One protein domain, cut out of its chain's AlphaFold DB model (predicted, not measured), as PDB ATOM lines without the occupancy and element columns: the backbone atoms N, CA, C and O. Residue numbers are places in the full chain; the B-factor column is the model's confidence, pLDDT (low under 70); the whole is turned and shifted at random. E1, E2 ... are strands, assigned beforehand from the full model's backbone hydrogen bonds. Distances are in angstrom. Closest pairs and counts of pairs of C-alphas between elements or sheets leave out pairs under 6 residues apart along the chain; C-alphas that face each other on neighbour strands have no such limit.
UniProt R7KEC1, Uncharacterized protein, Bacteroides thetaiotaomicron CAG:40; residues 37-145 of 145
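This is residues 37 to 145 of the 145 residues of an uncharacterized protein of Bacteroides thetaiotaomicron CAG:40 (UniProt R7KEC1). One antiparallel sheet of eight strands is curled like part of a barrel and folded back on itself, with E3, E2 and E1 facing E7, E6, E5 and E4, and E8 as the hinge. At one end the tip of the long E5 and E6 hairpin, residues 97 to 102, sticks out. The printed part has 109 residues, with no named helix and strands E1 to E8; the sheet's order is E3 E2 E1 E8 E7 E6 E5 E4. The class is all strand, and the whole is compact, with a radius of gyration of the C-alphas of 14.6 A and spans of 50 by 32 by 22 A.

E1, residues 37 to 42, E2, 47 to 53, and E3, 59 to 61, form a meander, each strand the antiparallel neighbour of the one before. Within hydrogen-bond range are N 40 and O 49, 2.8 A, and N 60 and O 52, 2.9 A. E4, 74 to 81, E5, 84 to 97, E6, 102 to 118, E7, 121 to 129, and E8, 135 to 144, form another, with N 76 and O 88, N 93 and O 106, N 113 and O 125, and N 124 and O 140 each at 2.8 A. E8 is also E1's antiparallel neighbour, at 126 degrees, with N 39 and O 143 at 2.8 A. E6 bends by 68 degrees at residue 115, E7 by 55 at 125 and E8 by 69 at 141. The closest C-alphas of edge strands E3 and E4, Val 59 and Ser 74, are 6.4 A apart.

E1 begins at C-alpha 37 (-0.439, -17.424, 137.137). E5 measures 40.4 A and E6 44.9 A. E8 ends at C-alpha 144 (-1.692, -13.192, 133.830).

The farthest C-alphas, Asp 82 and Tyr 99, are 51.1 A apart. The printed part has no cut; the E3 to E4 link, residues 62 to 73, is long. No printed residue has pLDDT under 70.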
ATOM      1  N   THR A  37      -0.887 -16.448 138.129       97.56
ATOM      2  CA  THR A  37      -0.439 -17.424 137.137       97.56
ATOM      3  C   THR A  37      -0.024 -16.717 135.854       97.56
ATOM      4  O   THR A  37      -0.867 -16.132 135.175       97.56
ATOM      5  N   LEU A  38       1.252 -16.808 135.474       97.94
ATOM      6  CA  LEU A  38       1.731 -16.343 134.170       97.94
ATOM      7  C   LEU A  38       1.690 -17.499 133.169       97.94
ATOM      8  O   LEU A  38       2.308 -18.543 133.370       97.94
ATOM      9  N   VAL A  39       0.990 -17.304 132.054       98.19
ATOM     10  CA  VAL A  39       0.914 -18.274 130.958       98.19
ATOM     11  C   VAL A  39       1.481 -17.652 129.695       98.19
ATOM     12  O   VAL A  39       0.829 -16.823 129.066       98.19
ATOM     13  N   LEU A  40       2.665 -18.096 129.278       97.75
ATOM     14  CA  LEU A  40       3.249 -17.747 127.985       97.75
ATOM     15  C   LEU A  40       2.703 -18.687 126.911       97.75
ATOM     16  O   LEU A  40       2.778 -19.911 127.042       97.75
ATOM     17  N   LYS A  41       2.179 -18.129 125.823       97.56
ATOM     18  CA  LYS A  41       1.665 -18.861 124.663       97.56
ATOM     19  C   LYS A  41       2.501 -18.552 123.430       97.56
ATOM     20  O   LYS A  41       2.776 -17.394 123.133       97.56
ATOM     21  N   LYS A  42       2.827 -19.588 122.658       94.62
ATOM     22  CA  LYS A  42       3.427 -19.421 121.326       94.62
ATOM     23  C   LYS A  42       2.452 -18.694 120.400       94.62
ATOM     24  O   LYS A  42       1.245 -18.711 120.633       94.62
ATOM     25  N   SER A  43       2.945 -18.167 119.280       90.25
ATOM     26  CA  SER A  43       2.096 -17.579 118.229       90.25
ATOM     27  C   SER A  43       1.020 -18.537 117.693       90.25
ATOM     28  O   SER A  43      -0.027 -18.084 117.248       90.25
ATOM     29  N   SER A  44       1.233 -19.855 117.783       90.12
ATOM     30  CA  SER A  44       0.230 -20.881 117.453       90.12
ATOM     31  C   SER A  44      -0.916 -21.002 118.473       90.12
ATOM     32  O   SER A  44      -1.827 -21.795 118.271       90.12
ATOM     33  N   GLY A  45      -0.854 -20.285 119.599       90.44
ATOM     34  CA  GLY A  45      -1.816 -20.353 120.703       90.44
ATOM     35  C   GLY A  45      -1.536 -21.448 121.738       90.44
ATOM     36  O   GLY A  45      -2.119 -21.420 122.823       90.44
ATOM     37  N   SER A  46      -0.621 -22.384 121.458       93.25
ATOM     38  CA  SER A  46      -0.236 -23.437 122.407       93.25
ATOM     39  C   SER A  46       0.517 -22.862 123.608       93.25
ATOM     40  O   SER A  46       1.396 -22.012 123.428       93.25
ATOM     41  N   VAL A  47       0.249 -23.387 124.806       95.38
ATOM     42  CA  VAL A  47       0.997 -23.040 126.025       95.38
ATOM     43  C   VAL A  47       2.466 -23.417 125.853       95.38
ATOM     44  O   VAL A  47       2.798 -24.544 125.484       95.38
ATOM     45  N   TYR A  48       3.343 -22.454 126.106       94.00
ATOM     46  CA  TYR A  48       4.784 -22.641 126.114       94.00
ATOM     47  C   TYR A  48       5.317 -22.821 127.534       94.00
ATOM     48  O   TYR A  48       6.081 -23.747 127.794       94.00
ATOM     49  N   LEU A  49       4.859 -21.977 128.458       95.00
ATOM     50  CA  LEU A  49       5.227 -21.994 129.868       95.00
ATOM     51  C   LEU A  49       4.010 -21.567 130.692       95.00
ATOM     52  O   LEU A  49       3.305 -20.640 130.300       95.00
ATOM     53  N   SER A  50       3.759 -22.242 131.811       96.44
ATOM     54  CA  SER A  50       2.736 -21.848 132.781       96.44
ATOM     55  C   SER A  50       3.329 -21.935 134.177       96.44
ATOM     56  O   SER A  50       3.805 -23.004 134.571       96.44
ATOM     57  N   THR A  51       3.330 -20.802 134.875       96.88
ATOM     58  CA  THR A  51       3.940 -20.658 136.192       96.88
ATOM     59  C   THR A  51       3.014 -20.001 137.199       96.88
ATOM     60  O   THR A  51       2.500 -18.911 136.951       96.88
ATOM     61  N   ASP A  52       2.863 -20.642 138.356       96.81
ATOM     62  CA  ASP A  52       2.083 -20.125 139.480       96.81
ATOM     63  C   ASP A  52       3.043 -19.498 140.489       96.81
ATOM     64  O   ASP A  52       3.929 -20.175 141.017       96.81
ATOM     65  N   HIS A  53       2.887 -18.205 140.757       96.56
ATOM     66  CA  HIS A  53       3.734 -17.472 141.693       96.56
ATOM     67  C   HIS A  53       3.075 -17.495 143.068       96.56
ATOM     68  O   HIS A  53       1.961 -17.002 143.240       96.56
ATOM     69  N   LEU A  54       3.735 -18.099 144.053       93.31
ATOM     70  CA  LEU A  54       3.151 -18.313 145.375       93.31
ATOM     71  C   LEU A  54       3.127 -17.011 146.187       93.31
ATOM     72  O   LEU A  54       4.063 -16.223 146.110       93.31
ATOM     73  N   ASN A  55       2.085 -16.825 147.007       88.00
ATOM     74  CA  ASN A  55       1.894 -15.609 147.814       88.00
ATOM     75  C   ASN A  55       3.060 -15.310 148.772       88.00
ATOM     76  O   ASN A  55       3.374 -14.146 149.013       88.00
ATOM     77  N   GLU A  56       3.678 -16.353 149.334       80.94
ATOM     78  CA  GLU A  56       4.731 -16.224 150.348       80.94
ATOM     79  C   GLU A  56       6.132 -16.162 149.729       80.94
ATOM     80  O   GLU A  56       6.913 -15.278 150.069       80.94
ATOM     81  N   SER A  57       6.460 -17.096 148.829       78.50
ATOM     82  CA  SER A  57       7.675 -17.105 148.004       78.50
ATOM     83  C   SER A  57       7.681 -18.335 147.092       78.50
ATOM     84  O   SER A  57       7.170 -19.393 147.462       78.50
ATOM     85  N   GLY A  58       8.328 -18.221 145.932       88.00
ATOM     86  CA  GLY A  58       8.571 -19.338 145.021       88.00
ATOM     87  C   GLY A  58       7.607 -19.410 143.842       88.00
ATOM     88  O   GLY A  58       6.686 -18.607 143.692       88.00
ATOM     89  N   VAL A  59       7.869 -20.378 142.965       94.12
ATOM     90  CA  VAL A  59       7.126 -20.569 141.720       94.12
ATOM     91  C   VAL A  59       6.950 -22.053 141.423       94.12
ATOM     92  O   VAL A  59       7.893 -22.839 141.544       94.12
ATOM     93  N   LEU A  60       5.737 -22.431 141.031       93.25
ATOM     94  CA  LEU A  60       5.409 -23.763 140.534       93.25
ATOM     95  C   LEU A  60       5.354 -23.735 139.010       93.25
ATOM     96  O   LEU A  60       4.894 -22.763 138.419       93.25
ATOM     97  N   ILE A  61       5.835 -24.794 138.367       93.69
ATOM     98  CA  ILE A  61       5.844 -24.935 136.908       93.69
ATOM     99  C   ILE A  61       4.884 -26.054 136.529       93.69
ATOM    100  O   ILE A  61       5.126 -27.220 136.835       93.69
ATOM    101  N   ASN A  62       3.804 -25.700 135.838       88.62
ATOM    102  CA  ASN A  62       2.670 -26.601 135.628       88.62
ATOM    103  C   ASN A  62       2.893 -27.623 134.507       88.62
ATOM    104  O   ASN A  62       2.271 -28.680 134.486       88.62
ATOM    105  N   ASN A  63       3.771 -27.319 133.552       83.94
ATOM    106  CA  ASN A  63       3.971 -28.124 132.345       83.94
ATOM    107  C   ASN A  63       5.324 -28.856 132.294       83.94
ATOM    108  O   ASN A  63       5.688 -29.390 131.244       83.94
ATOM    109  N   VAL A  64       6.073 -28.890 133.402       80.56
ATOM    110  CA  VAL A  64       7.387 -29.544 133.492       80.56
ATOM    111  C   VAL A  64       7.531 -30.268 134.831       80.56
ATOM    112  O   VAL A  64       7.220 -29.715 135.879       80.56
ATOM    113  N   THR A  65       8.061 -31.494 134.811       85.06
ATOM    114  CA  THR A  65       8.452 -32.204 136.034       85.06
ATOM    115  C   THR A  65       9.718 -31.582 136.618       85.06
ATOM    116  O   THR A  65      10.761 -31.538 135.960       85.06
ATOM    117  N   VAL A  66       9.622 -31.108 137.857       87.81
ATOM    118  CA  VAL A  66      10.707 -30.461 138.598       87.81
ATOM    119  C   VAL A  66      10.852 -31.133 139.956       87.81
ATOM    120  O   VAL A  66       9.863 -31.374 140.649       87.81
ATOM    121  N   ASN A  67      12.094 -31.385 140.365       85.06
ATOM    122  CA  ASN A  67      12.396 -31.827 141.720       85.06
ATOM    123  C   ASN A  67      12.500 -30.614 142.654       85.06
ATOM    124  O   ASN A  67      13.588 -30.075 142.860       85.06
ATOM    125  N   TYR A  68      11.371 -30.172 143.206       85.38
ATOM    126  CA  TYR A  68      11.308 -28.964 144.039       85.38
ATOM    127  C   TYR A  68      12.183 -29.039 145.298       85.38
ATOM    128  O   TYR A  68      12.687 -28.015 145.751       85.38
ATOM    129  N   SER A  69      12.409 -30.236 145.845       85.44
ATOM    130  CA  SER A  69      13.232 -30.426 147.046       85.44
ATOM    131  C   SER A  69      14.732 -30.310 146.773       85.44
ATOM    132  O   SER A  69      15.483 -29.910 147.659       85.44
ATOM    133  N   LYS A  70      15.183 -30.675 145.567       90.19
ATOM    134  CA  LYS A  70      16.606 -30.668 145.193       90.19
ATOM    135  C   LYS A  70      17.005 -29.436 144.383       90.19
ATOM    136  O   LYS A  70      18.102 -28.917 144.561       90.19
ATOM    137  N   TYR A  71      16.126 -28.983 143.494       90.56
ATOM    138  CA  TYR A  71      16.353 -27.877 142.567       90.56
ATOM    139  C   TYR A  71      15.103 -26.995 142.483       90.56
ATOM    140  O   TYR A  71      14.417 -26.964 141.459       90.56
ATOM    141  N   ALA A  72      14.804 -26.291 143.577       90.69
ATOM    142  CA  ALA A  72      13.690 -25.352 143.633       90.69
ATOM    143  C   ALA A  72      13.808 -24.290 142.518       90.69
ATOM    144  O   ALA A  72      14.868 -23.669 142.382       90.69
ATOM    145  N   PRO A  73      12.751 -24.071 141.715       94.12
ATOM    146  CA  PRO A  73      12.701 -22.963 140.775       94.12
ATOM    147  C   PRO A  73      12.800 -21.607 141.471       94.12
ATOM    148  O   PRO A  73      12.390 -21.446 142.621       94.12
ATOM    149  N   SER A  74      13.282 -20.611 140.740       94.06
ATOM    150  CA  SER A  74      13.316 -19.225 141.197       94.06
ATOM    151  C   SER A  74      12.916 -18.282 140.077       94.06
ATOM    152  O   SER A  74      13.127 -18.575 138.900       94.06
ATOM    153  N   TYR A  75      12.336 -17.143 140.446       96.25
ATOM    154  CA  TYR A  75      11.953 -16.114 139.494       96.25
ATOM    155  C   TYR A  75      12.244 -14.716 140.036       96.25
ATOM    156  O   TYR A  75      12.332 -14.513 141.247       96.25
ATOM    157  N   THR A  76      12.329 -13.760 139.118       97.31
ATOM    158  CA  THR A  76      12.308 -12.328 139.400       97.31
ATOM    159  C   THR A  76      11.310 -11.676 138.457       97.31
ATOM    160  O   THR A  76      11.266 -12.007 137.274       97.31
ATOM    161  N   TYR A  77      10.525 -10.743 138.983       97.50
ATOM    162  CA  TYR A  77       9.665  -9.866 138.201       97.50
ATOM    163  C   TYR A  77       9.978  -8.421 138.577       97.50
ATOM    164  O   TYR A  77       9.940  -8.076 139.760       97.50
ATOM    165  N   THR A  78      10.249  -7.587 137.580       97.69
ATOM    166  CA  THR A  78      10.569  -6.172 137.768       97.69
ATOM    167  C   THR A  78       9.706  -5.350 136.825       97.69
ATOM    168  O   THR A  78       9.896  -5.426 135.617       97.69
ATOM    169  N   LYS A  79       8.775  -4.545 137.356       96.44
ATOM    170  CA  LYS A  79       8.077  -3.528 136.551       96.44
ATOM    171  C   LYS A  79       9.113  -2.497 136.089       96.44
ATOM    172  O   LYS A  79       9.748  -1.861 136.929       96.44
ATOM    173  N   THR A  80       9.300  -2.366 134.779       96.75
ATOM    174  CA  THR A  80      10.299  -1.480 134.153       96.75
ATOM    175  C   THR A  80       9.674  -0.232 133.538       96.75
ATOM    176  O   THR A  80      10.354   0.781 133.399       96.75
ATOM    177  N   GLY A  81       8.375  -0.275 133.238       94.31
ATOM    178  CA  GLY A  81       7.588   0.852 132.746       94.31
ATOM    179  C   GLY A  81       6.106   0.674 133.062       94.31
ATOM    180  O   GLY A  81       5.715  -0.313 133.683       94.31
ATOM    181  N   ASP A  82       5.270   1.621 132.636       95.38
ATOM    182  CA  ASP A  82       3.821   1.586 132.884       95.38
ATOM    183  C   ASP A  82       3.166   0.321 132.309       95.38
ATOM    184  O   ASP A  82       2.376  -0.324 132.999       95.38
ATOM    185  N   ASP A  83       3.594  -0.091 131.115       97.00
ATOM    186  CA  ASP A  83       3.108  -1.269 130.388       97.00
ATOM    187  C   ASP A  83       4.201  -2.330 130.176       97.00
ATOM    188  O   ASP A  83       4.054  -3.227 129.349       97.00
ATOM    189  N   GLU A  84       5.318  -2.244 130.902       97.38
ATOM    190  CA  GLU A  84       6.483  -3.106 130.685       97.38
ATOM    191  C   GLU A  84       6.999  -3.738 131.977       97.38
ATOM    192  O   GLU A  84       7.051  -3.106 133.039       97.38
ATOM    193  N   ALA A  85       7.416  -4.998 131.876       98.38
ATOM    194  CA  ALA A  85       8.121  -5.682 132.946       98.38
ATOM    195  C   ALA A  85       9.125  -6.708 132.424       98.38
ATOM    196  O   ALA A  85       8.878  -7.408 131.441       98.38
ATOM    197  N   ASP A  86      10.215  -6.870 133.163       98.50
ATOM    198  CA  ASP A  86      11.155  -7.966 132.981       98.50
ATOM    199  C   ASP A  86      10.765  -9.151 133.862       98.50
ATOM    200  O   ASP A  86      10.458  -9.007 135.048       98.50
ATOM    201  N   TYR A  87      10.817 -10.342 133.278       98.31
ATOM    202  CA  TYR A  87      10.562 -11.612 133.932       98.31
ATOM    203  C   TYR A  87      11.726 -12.570 133.701       98.31
ATOM    204  O   TYR A  87      12.008 -12.992 132.577       98.31
ATOM    205  N   TYR A  88      12.382 -12.949 134.790       98.12
ATOM    206  CA  TYR A  88      13.412 -13.974 134.806       98.12
ATOM    207  C   TYR A  88      12.872 -15.213 135.514       98.12
ATOM    208  O   TYR A  88      12.369 -15.101 136.626       98.12
ATOM    209  N   LEU A  89      13.016 -16.393 134.915       97.19
ATOM    210  CA  LEU A  89      12.701 -17.675 135.543       97.19
ATOM    211  C   LEU A  89      13.856 -18.644 135.342       97.19
ATOM    212  O   LEU A  89      14.381 -18.798 134.239       97.19
ATOM    213  N   GLN A  90      14.192 -19.367 136.399       95.81
ATOM    214  CA  GLN A  90      15.152 -20.450 136.379       95.81
ATOM    215  C   GLN A  90      14.522 -21.716 136.947       95.81
ATOM    216  O   GLN A  90      13.926 -21.703 138.021       95.81
ATOM    217  N   ALA A  91      14.693 -22.828 136.237       94.12
ATOM    218  CA  ALA A  91      14.139 -24.115 136.631       94.12
ATOM    219  C   ALA A  91      15.048 -25.270 136.225       94.12
ATOM    220  O   ALA A  91      15.813 -25.158 135.272       94.12
ATOM    221  N   THR A  92      14.929 -26.408 136.909       94.00
ATOM    222  CA  THR A  92      15.622 -27.641 136.520       94.00
ATOM    223  C   THR A  92      14.602 -28.719 136.200       94.00
ATOM    224  O   THR A  92      13.894 -29.197 137.082       94.00
ATOM    225  N   LYS A  93      14.536 -29.111 134.928       91.62
ATOM    226  CA  LYS A  93      13.711 -30.230 134.485       91.62
ATOM    227  C   LYS A  93      14.343 -31.531 134.952       91.62
ATOM    228  O   LYS A  93      15.515 -31.786 134.677       91.62
ATOM    229  N   GLU A  94      13.539 -32.358 135.596       92.25
ATOM    230  CA  GLU A  94      13.869 -33.738 135.918       92.25
ATOM    231  C   GLU A  94      13.336 -34.648 134.808       92.25
ATOM    232  O   GLU A  94      12.205 -34.498 134.346       92.25
ATOM    233  N   THR A  95      14.165 -35.563 134.313       90.94
ATOM    234  CA  THR A  95      13.758 -36.551 133.306       90.94
ATOM    235  C   THR A  95      14.247 -37.924 133.727       90.94
ATOM    236  O   THR A  95      15.448 -38.171 133.811       90.94
ATOM    237  N   TYR A  96      13.311 -38.829 133.992       91.00
ATOM    238  CA  TYR A  96      13.629 -40.231 134.227       91.00
ATOM    239  C   TYR A  96      13.820 -40.950 132.890       91.00
ATOM    240  O   TYR A  96      13.004 -40.787 131.981       91.00
ATOM    241  N   ILE A  97      14.888 -41.739 132.765       90.56
ATOM    242  CA  ILE A  97      15.196 -42.542 131.581       90.56
ATOM    243  C   ILE A  97      15.016 -44.025 131.942       90.56
ATOM    244  O   ILE A  97      15.943 -44.637 132.480       90.56
ATOM    245  N   PRO A  98      13.849 -44.634 131.632       91.69
ATOM    246  CA  PRO A  98      13.515 -45.980 132.100       91.69
ATOM    247  C   PRO A  98      14.513 -47.049 131.660       91.69
ATOM    248  O   PRO A  98      14.874 -47.911 132.450       91.69
ATOM    249  N   TYR A  99      15.002 -46.963 130.419       91.94
ATOM    250  CA  TYR A  99      15.919 -47.954 129.851       91.94
ATOM    251  C   TYR A  99      17.242 -48.069 130.627       91.94
ATOM    252  O   TYR A  99      17.787 -49.161 130.745       91.94
ATOM    253  N   TYR A 100      17.739 -46.963 131.190       91.12
ATOM    254  CA  TYR A 100      18.964 -46.952 131.999       91.12
ATOM    255  C   TYR A 100      18.682 -46.965 133.507       91.12
ATOM    256  O   TYR A 100      19.615 -47.073 134.295       91.12
ATOM    257  N   GLY A 101      17.418 -46.826 133.921       92.81
ATOM    258  CA  GLY A 101      17.032 -46.695 135.324       92.81
ATOM    259  C   GLY A 101      17.582 -45.436 136.006       92.81
ATOM    260  O   GLY A 101      17.691 -45.408 137.229       92.81
ATOM    261  N   THR A 102      17.950 -44.404 135.242       93.25
ATOM    262  CA  THR A 102      18.621 -43.196 135.750       93.25
ATOM    263  C   THR A 102      17.774 -41.942 135.572       93.25
ATOM    264  O   THR A 102      16.925 -41.859 134.686       93.25
ATOM    265  N   THR A 103      18.033 -40.940 136.411       92.81
ATOM    266  CA  THR A 103      17.411 -39.615 136.322       92.81
ATOM    267  C   THR A 103      18.432 -38.587 135.864       92.81
ATOM    268  O   THR A 103      19.531 -38.506 136.417       92.81
ATOM    269  N   THR A 104      18.062 -37.777 134.877       91.75
ATOM    270  CA  THR A 104      18.851 -36.640 134.406       91.75
ATOM    271  C   THR A 104      18.191 -35.321 134.786       91.75
ATOM    272  O   THR A 104      16.975 -35.229 134.975       91.75
ATOM    273  N   TYR A 105      19.028 -34.294 134.912       92.75
ATOM    274  CA  TYR A 105      18.631 -32.952 135.307       92.75
ATOM    275  C   TYR A 105      19.164 -31.960 134.285       92.75
ATOM    276  O   TYR A 105      20.348 -31.987 133.955       92.75
ATOM    277  N   ALA A 106      18.293 -31.092 133.789       92.69
ATOM    278  CA  ALA A 106      18.643 -30.079 132.806       92.69
ATOM    279  C   ALA A 106      18.101 -28.726 133.260       92.69
ATOM    280  O   ALA A 106      16.908 -28.586 133.531       92.69
ATOM    281  N   LYS A 107      18.985 -27.735 133.359       93.75
ATOM    282  CA  LYS A 107      18.629 -26.376 133.765       93.75
ATOM    283  C   LYS A 107      18.081 -25.596 132.573       93.75
ATOM    284  O   LYS A 107      18.657 -25.634 131.497       93.75
ATOM    285  N   PHE A 108      16.998 -24.865 132.780       93.38
ATOM    286  CA  PHE A 108      16.402 -23.968 131.800       93.38
ATOM    287  C   PHE A 108      16.281 -22.578 132.409       93.38
ATOM    288  O   PHE A 108      15.971 -22.431 133.596       93.38
ATOM    289  N   VAL A 109      16.539 -21.564 131.591       96.44
ATOM    290  CA  VAL A 109      16.412 -20.157 131.970       96.44
ATOM    291  C   VAL A 109      15.526 -19.460 130.953       96.44
ATOM    292  O   VAL A 109      15.688 -19.666 129.754       96.44
ATOM    293  N   PHE A 110      14.605 -18.641 131.438       97.56
ATOM    294  CA  PHE A 110      13.781 -17.753 130.634       97.56
ATOM    295  C   PHE A 110      14.092 -16.327 131.057       97.56
ATOM    296  O   PHE A 110      13.960 -15.992 132.231       97.56
ATOM    297  N   ASN A 111      14.507 -15.503 130.104       98.12
ATOM    298  CA  ASN A 111      14.643 -14.066 130.274       98.12
ATOM    299  C   ASN A 111      13.674 -13.397 129.298       98.12
ATOM    300  O   ASN A 111      13.855 -13.490 128.082       98.12
ATOM    301  N   VAL A 112      12.593 -12.837 129.828       98.50
ATOM    302  CA  VAL A 112      11.407 -12.436 129.076       98.50
ATOM    303  C   VAL A 112      11.072 -10.988 129.383       98.50
ATOM    304  O   VAL A 112      11.023 -10.583 130.534       98.50
ATOM    305  N   ASN A 113      10.799 -10.217 128.344       98.62
ATOM    306  CA  ASN A 113      10.217  -8.888 128.424       98.62
ATOM    307  C   ASN A 113       8.717  -9.030 128.157       98.62
ATOM    308  O   ASN A 113       8.312  -9.571 127.122       98.62
ATOM    309  N   LEU A 114       7.907  -8.586 129.112       98.50
ATOM    310  CA  LEU A 114       6.452  -8.578 129.062       98.50
ATOM    311  C   LEU A 114       5.984  -7.171 128.703       98.50
ATOM    312  O   LEU A 114       6.310  -6.217 129.402       98.50
ATOM    313  N   HIS A 115       5.194  -7.065 127.640       98.31
ATOM    314  CA  HIS A 115       4.529  -5.833 127.240       98.31
ATOM    315  C   HIS A 115       3.018  -5.997 127.415       98.31
ATOM    316  O   HIS A 115       2.377  -6.766 126.689       98.31
ATOM    317  N   PHE A 116       2.465  -5.319 128.413       97.94
ATOM    318  CA  PHE A 116       1.071  -5.409 128.821       97.94
ATOM    319  C   PHE A 116       0.181  -4.585 127.887       97.94
ATOM    320  O   PHE A 116       0.428  -3.414 127.635       97.94
ATOM    321  N   ILE A 117      -0.878  -5.215 127.378       96.50
ATOM    322  CA  ILE A 117      -1.944  -4.553 126.602       96.50
ATOM    323  C   ILE A 117      -3.174  -4.328 127.494       96.50
ATOM    324  O   ILE A 117      -3.969  -3.423 127.260       96.50
ATOM    325  N   THR A 118      -3.340  -5.182 128.505       95.31
ATOM    326  CA  THR A 118      -4.293  -5.052 129.612       95.31
ATOM    327  C   THR A 118      -3.618  -5.544 130.892       95.31
ATOM    328  O   THR A 118      -2.568  -6.186 130.820       95.31
ATOM    329  N   GLU A 119      -4.227  -5.327 132.061       93.56
ATOM    330  CA  GLU A 119      -3.684  -5.792 133.354       93.56
ATOM    331  C   GLU A 119      -3.456  -7.313 133.439       93.56
ATOM    332  O   GLU A 119      -2.693  -7.796 134.277       93.56
ATOM    333  N   VAL A 120      -4.119  -8.078 132.568       96.25
ATOM    334  CA  VAL A 120      -4.131  -9.547 132.584       96.25
ATOM    335  C   VAL A 120      -3.604 -10.167 131.292       96.25
ATOM    336  O   VAL A 120      -3.618 -11.388 131.144       96.25
ATOM    337  N   SER A 121      -3.157  -9.374 130.316       96.94
ATOM    338  CA  SER A 121      -2.722  -9.919 129.028       96.94
ATOM    339  C   SER A 121      -1.790  -8.997 128.265       96.94
ATOM    340  O   SER A 121      -1.916  -7.774 128.318       96.94
ATOM    341  N   GLY A 122      -0.954  -9.582 127.418       97.62
ATOM    342  CA  GLY A 122      -0.106  -8.810 126.529       97.62
ATOM    343  C   GLY A 122       0.714  -9.678 125.594       97.62
ATOM    344  O   GLY A 122       0.372 -10.832 125.319       97.62
ATOM    345  N   THR A 123       1.813  -9.112 125.118       98.25
ATOM    346  CA  THR A 123       2.801  -9.812 124.294       98.25
ATOM    347  C   THR A 123       4.101  -9.981 125.058       98.25
ATOM    348  O   THR A 123       4.377  -9.259 126.012       98.25
ATOM    349  N   TYR A 124       4.903 -10.958 124.660       98.50
ATOM    350  CA  TYR A 124       6.231 -11.135 125.218       98.50
ATOM    351  C   TYR A 124       7.257 -11.392 124.127       98.50
ATOM    352  O   TYR A 124       6.960 -11.994 123.090       98.50
ATOM    353  N   THR A 125       8.491 -10.992 124.405       98.38
ATOM    354  CA  THR A 125       9.684 -11.430 123.674       98.38
ATOM    355  C   THR A 125      10.765 -11.809 124.675       98.38
ATOM    356  O   THR A 125      10.701 -11.415 125.833       98.38
ATOM    357  N   GLY A 126      11.740 -12.615 124.279       97.88
ATOM    358  CA  GLY A 126      12.802 -13.003 125.196       97.88
ATOM    359  C   GLY A 126      13.732 -14.064 124.643       97.88
ATOM    360  O   GLY A 126      13.694 -14.402 123.456       97.88
ATOM    361  N   VAL A 127      14.539 -14.614 125.542       98.19
ATOM    362  CA  VAL A 127      15.473 -15.708 125.283       98.19
ATOM    363  C   VAL A 127      15.206 -16.841 126.268       98.19
ATOM    364  O   VAL A 127      15.005 -16.618 127.462       98.19
ATOM    365  N   GLN A 128      15.206 -18.064 125.750       97.19
ATOM    366  CA  GLN A 128      15.212 -19.286 126.535       97.19
ATOM    367  C   GLN A 128      16.552 -19.995 126.346       97.19
ATOM    368  O   GLN A 128      16.885 -20.370 125.225       97.19
ATOM    369  N   THR A 129      17.280 -20.211 127.438       97.62
ATOM    370  CA  THR A 129      18.518 -21.004 127.466       97.62
ATOM    371  C   THR A 129      18.185 -22.429 127.892       97.62
ATOM    372  O   THR A 129      17.473 -22.626 128.886       97.62
ATOM    373  N   ASN A 130      18.596 -23.432 127.114       93.25
ATOM    374  CA  ASN A 130      18.261 -24.840 127.354       93.25
ATOM    375  C   ASN A 130      19.278 -25.537 128.285       93.25
ATOM    376  O   ASN A 130      20.269 -24.946 128.706       93.25
ATOM    377  N   GLY A 131      19.052 -26.826 128.568       89.62
ATOM    378  CA  GLY A 131      19.943 -27.650 129.399       89.62
ATOM    379  C   GLY A 131      21.370 -27.842 128.877       89.62
ATOM    380  O   GLY A 131      22.224 -28.278 129.645       89.62
ATOM    381  N   TYR A 132      21.622 -27.530 127.608       91.06
ATOM    382  CA  TYR A 132      22.938 -27.558 126.969       91.06
ATOM    383  C   TYR A 132      23.615 -26.179 126.954       91.06
ATOM    384  O   TYR A 132      24.789 -26.087 126.608       91.06
ATOM    385  N   GLY A 133      22.905 -25.126 127.368       92.81
ATOM    386  CA  GLY A 133      23.378 -23.746 127.290       92.81
ATOM    387  C   GLY A 133      23.061 -23.053 125.964       92.81
ATOM    388  O   GLY A 133      23.531 -21.938 125.765       92.81
ATOM    389  N   ASP A 134      22.274 -23.669 125.075       96.19
ATOM    390  CA  ASP A 134      21.888 -23.025 123.818       96.19
ATOM    391  C   ASP A 134      20.732 -22.055 124.034       96.19
ATOM    392  O   ASP A 134      19.731 -22.388 124.682       96.19
ATOM    393  N   ASP A 135      20.843 -20.893 123.401       97.75
ATOM    394  CA  ASP A 135      19.836 -19.846 123.434       97.75
ATOM    395  C   ASP A 135      18.870 -19.944 122.253       97.75
ATOM    396  O   ASP A 135      19.244 -20.179 121.104       97.75
ATOM    397  N   SER A 136      17.591 -19.715 122.530       96.69
ATOM    398  CA  SER A 136      16.535 -19.607 121.527       96.69
ATOM    399  C   SER A 136      15.695 -18.369 121.783       96.69
ATOM    400  O   SER A 136      15.215 -18.150 122.895       96.69
ATOM    401  N   ARG A 137      15.475 -17.562 120.740       97.62
ATOM    402  CA  ARG A 137      14.547 -16.430 120.821       97.62
ATOM    403  C   ARG A 137      13.119 -16.949 120.934       97.62
ATOM    404  O   ARG A 137      12.696 -17.805 120.159       97.62
ATOM    405  N   ILE A 138      12.374 -16.399 121.880       96.88
ATOM    406  CA  ILE A 138      10.984 -16.756 122.150       96.88
ATOM    407  C   ILE A 138      10.119 -15.505 122.066       96.88
ATOM    408  O   ILE A 138      10.550 -14.412 122.424       96.88
ATOM    409  N   GLN A 139       8.901 -15.660 121.563       97.88
ATOM    410  CA  GLN A 139       7.924 -14.580 121.502       97.88
ATOM    411  C   GLN A 139       6.509 -15.137 121.402       97.88
ATOM    412  O   GLN A 139       6.308 -16.273 120.955       97.88
ATOM    413  N   GLY A 140       5.532 -14.324 121.783       98.00
ATOM    414  CA  GLY A 140       4.129 -14.688 121.689       98.00
ATOM    415  C   GLY A 140       3.242 -13.807 122.553       98.00
ATOM    416  O   GLY A 140       3.563 -12.650 122.804       98.00
ATOM    417  N   ASN A 141       2.126 -14.374 122.999       98.25
ATOM    418  CA  ASN A 141       1.164 -13.697 123.865       98.25
ATOM    419  C   ASN A 141       1.251 -14.268 125.275       98.25
ATOM    420  O   ASN A 141       1.557 -15.451 125.438       98.25
ATOM    421  N   PHE A 142       0.925 -13.473 126.285       98.44
ATOM    422  CA  PHE A 142       0.781 -13.971 127.645       98.44
ATOM    423  C   PHE A 142      -0.583 -13.636 128.238       98.44
ATOM    424  O   PHE A 142      -1.268 -12.709 127.801       98.44
ATOM    425  N   ILE A 143      -0.954 -14.425 129.241       97.88
ATOM    426  CA  ILE A 143      -2.070 -14.161 130.147       97.88
ATOM    427  C   ILE A 143      -1.514 -14.181 131.570       97.88
ATOM    428  O   ILE A 143      -0.654 -15.009 131.875       97.88
ATOM    429  N   LEU A 144      -2.004 -13.282 132.415       97.81
ATOM    430  CA  LEU A 144      -1.692 -13.192 133.830       97.81
ATOM    431  C   LEU A 144      -3.003 -13.263 134.627       97.81
ATOM    432  O   LEU A 144      -3.760 -12.296 134.641       97.81
ATOM    433  N   ASN A 145      -3.270 -14.412 135.255       93.00
ATOM    434  CA  ASN A 145      -4.496 -14.663 136.030       93.00
ATOM    435  C   ASN A 145      -4.248 -14.514 137.526       93.00
ATOM    436  O   ASN A 145      -3.242 -15.092 137.986       93.00
TER     437      ASN A 145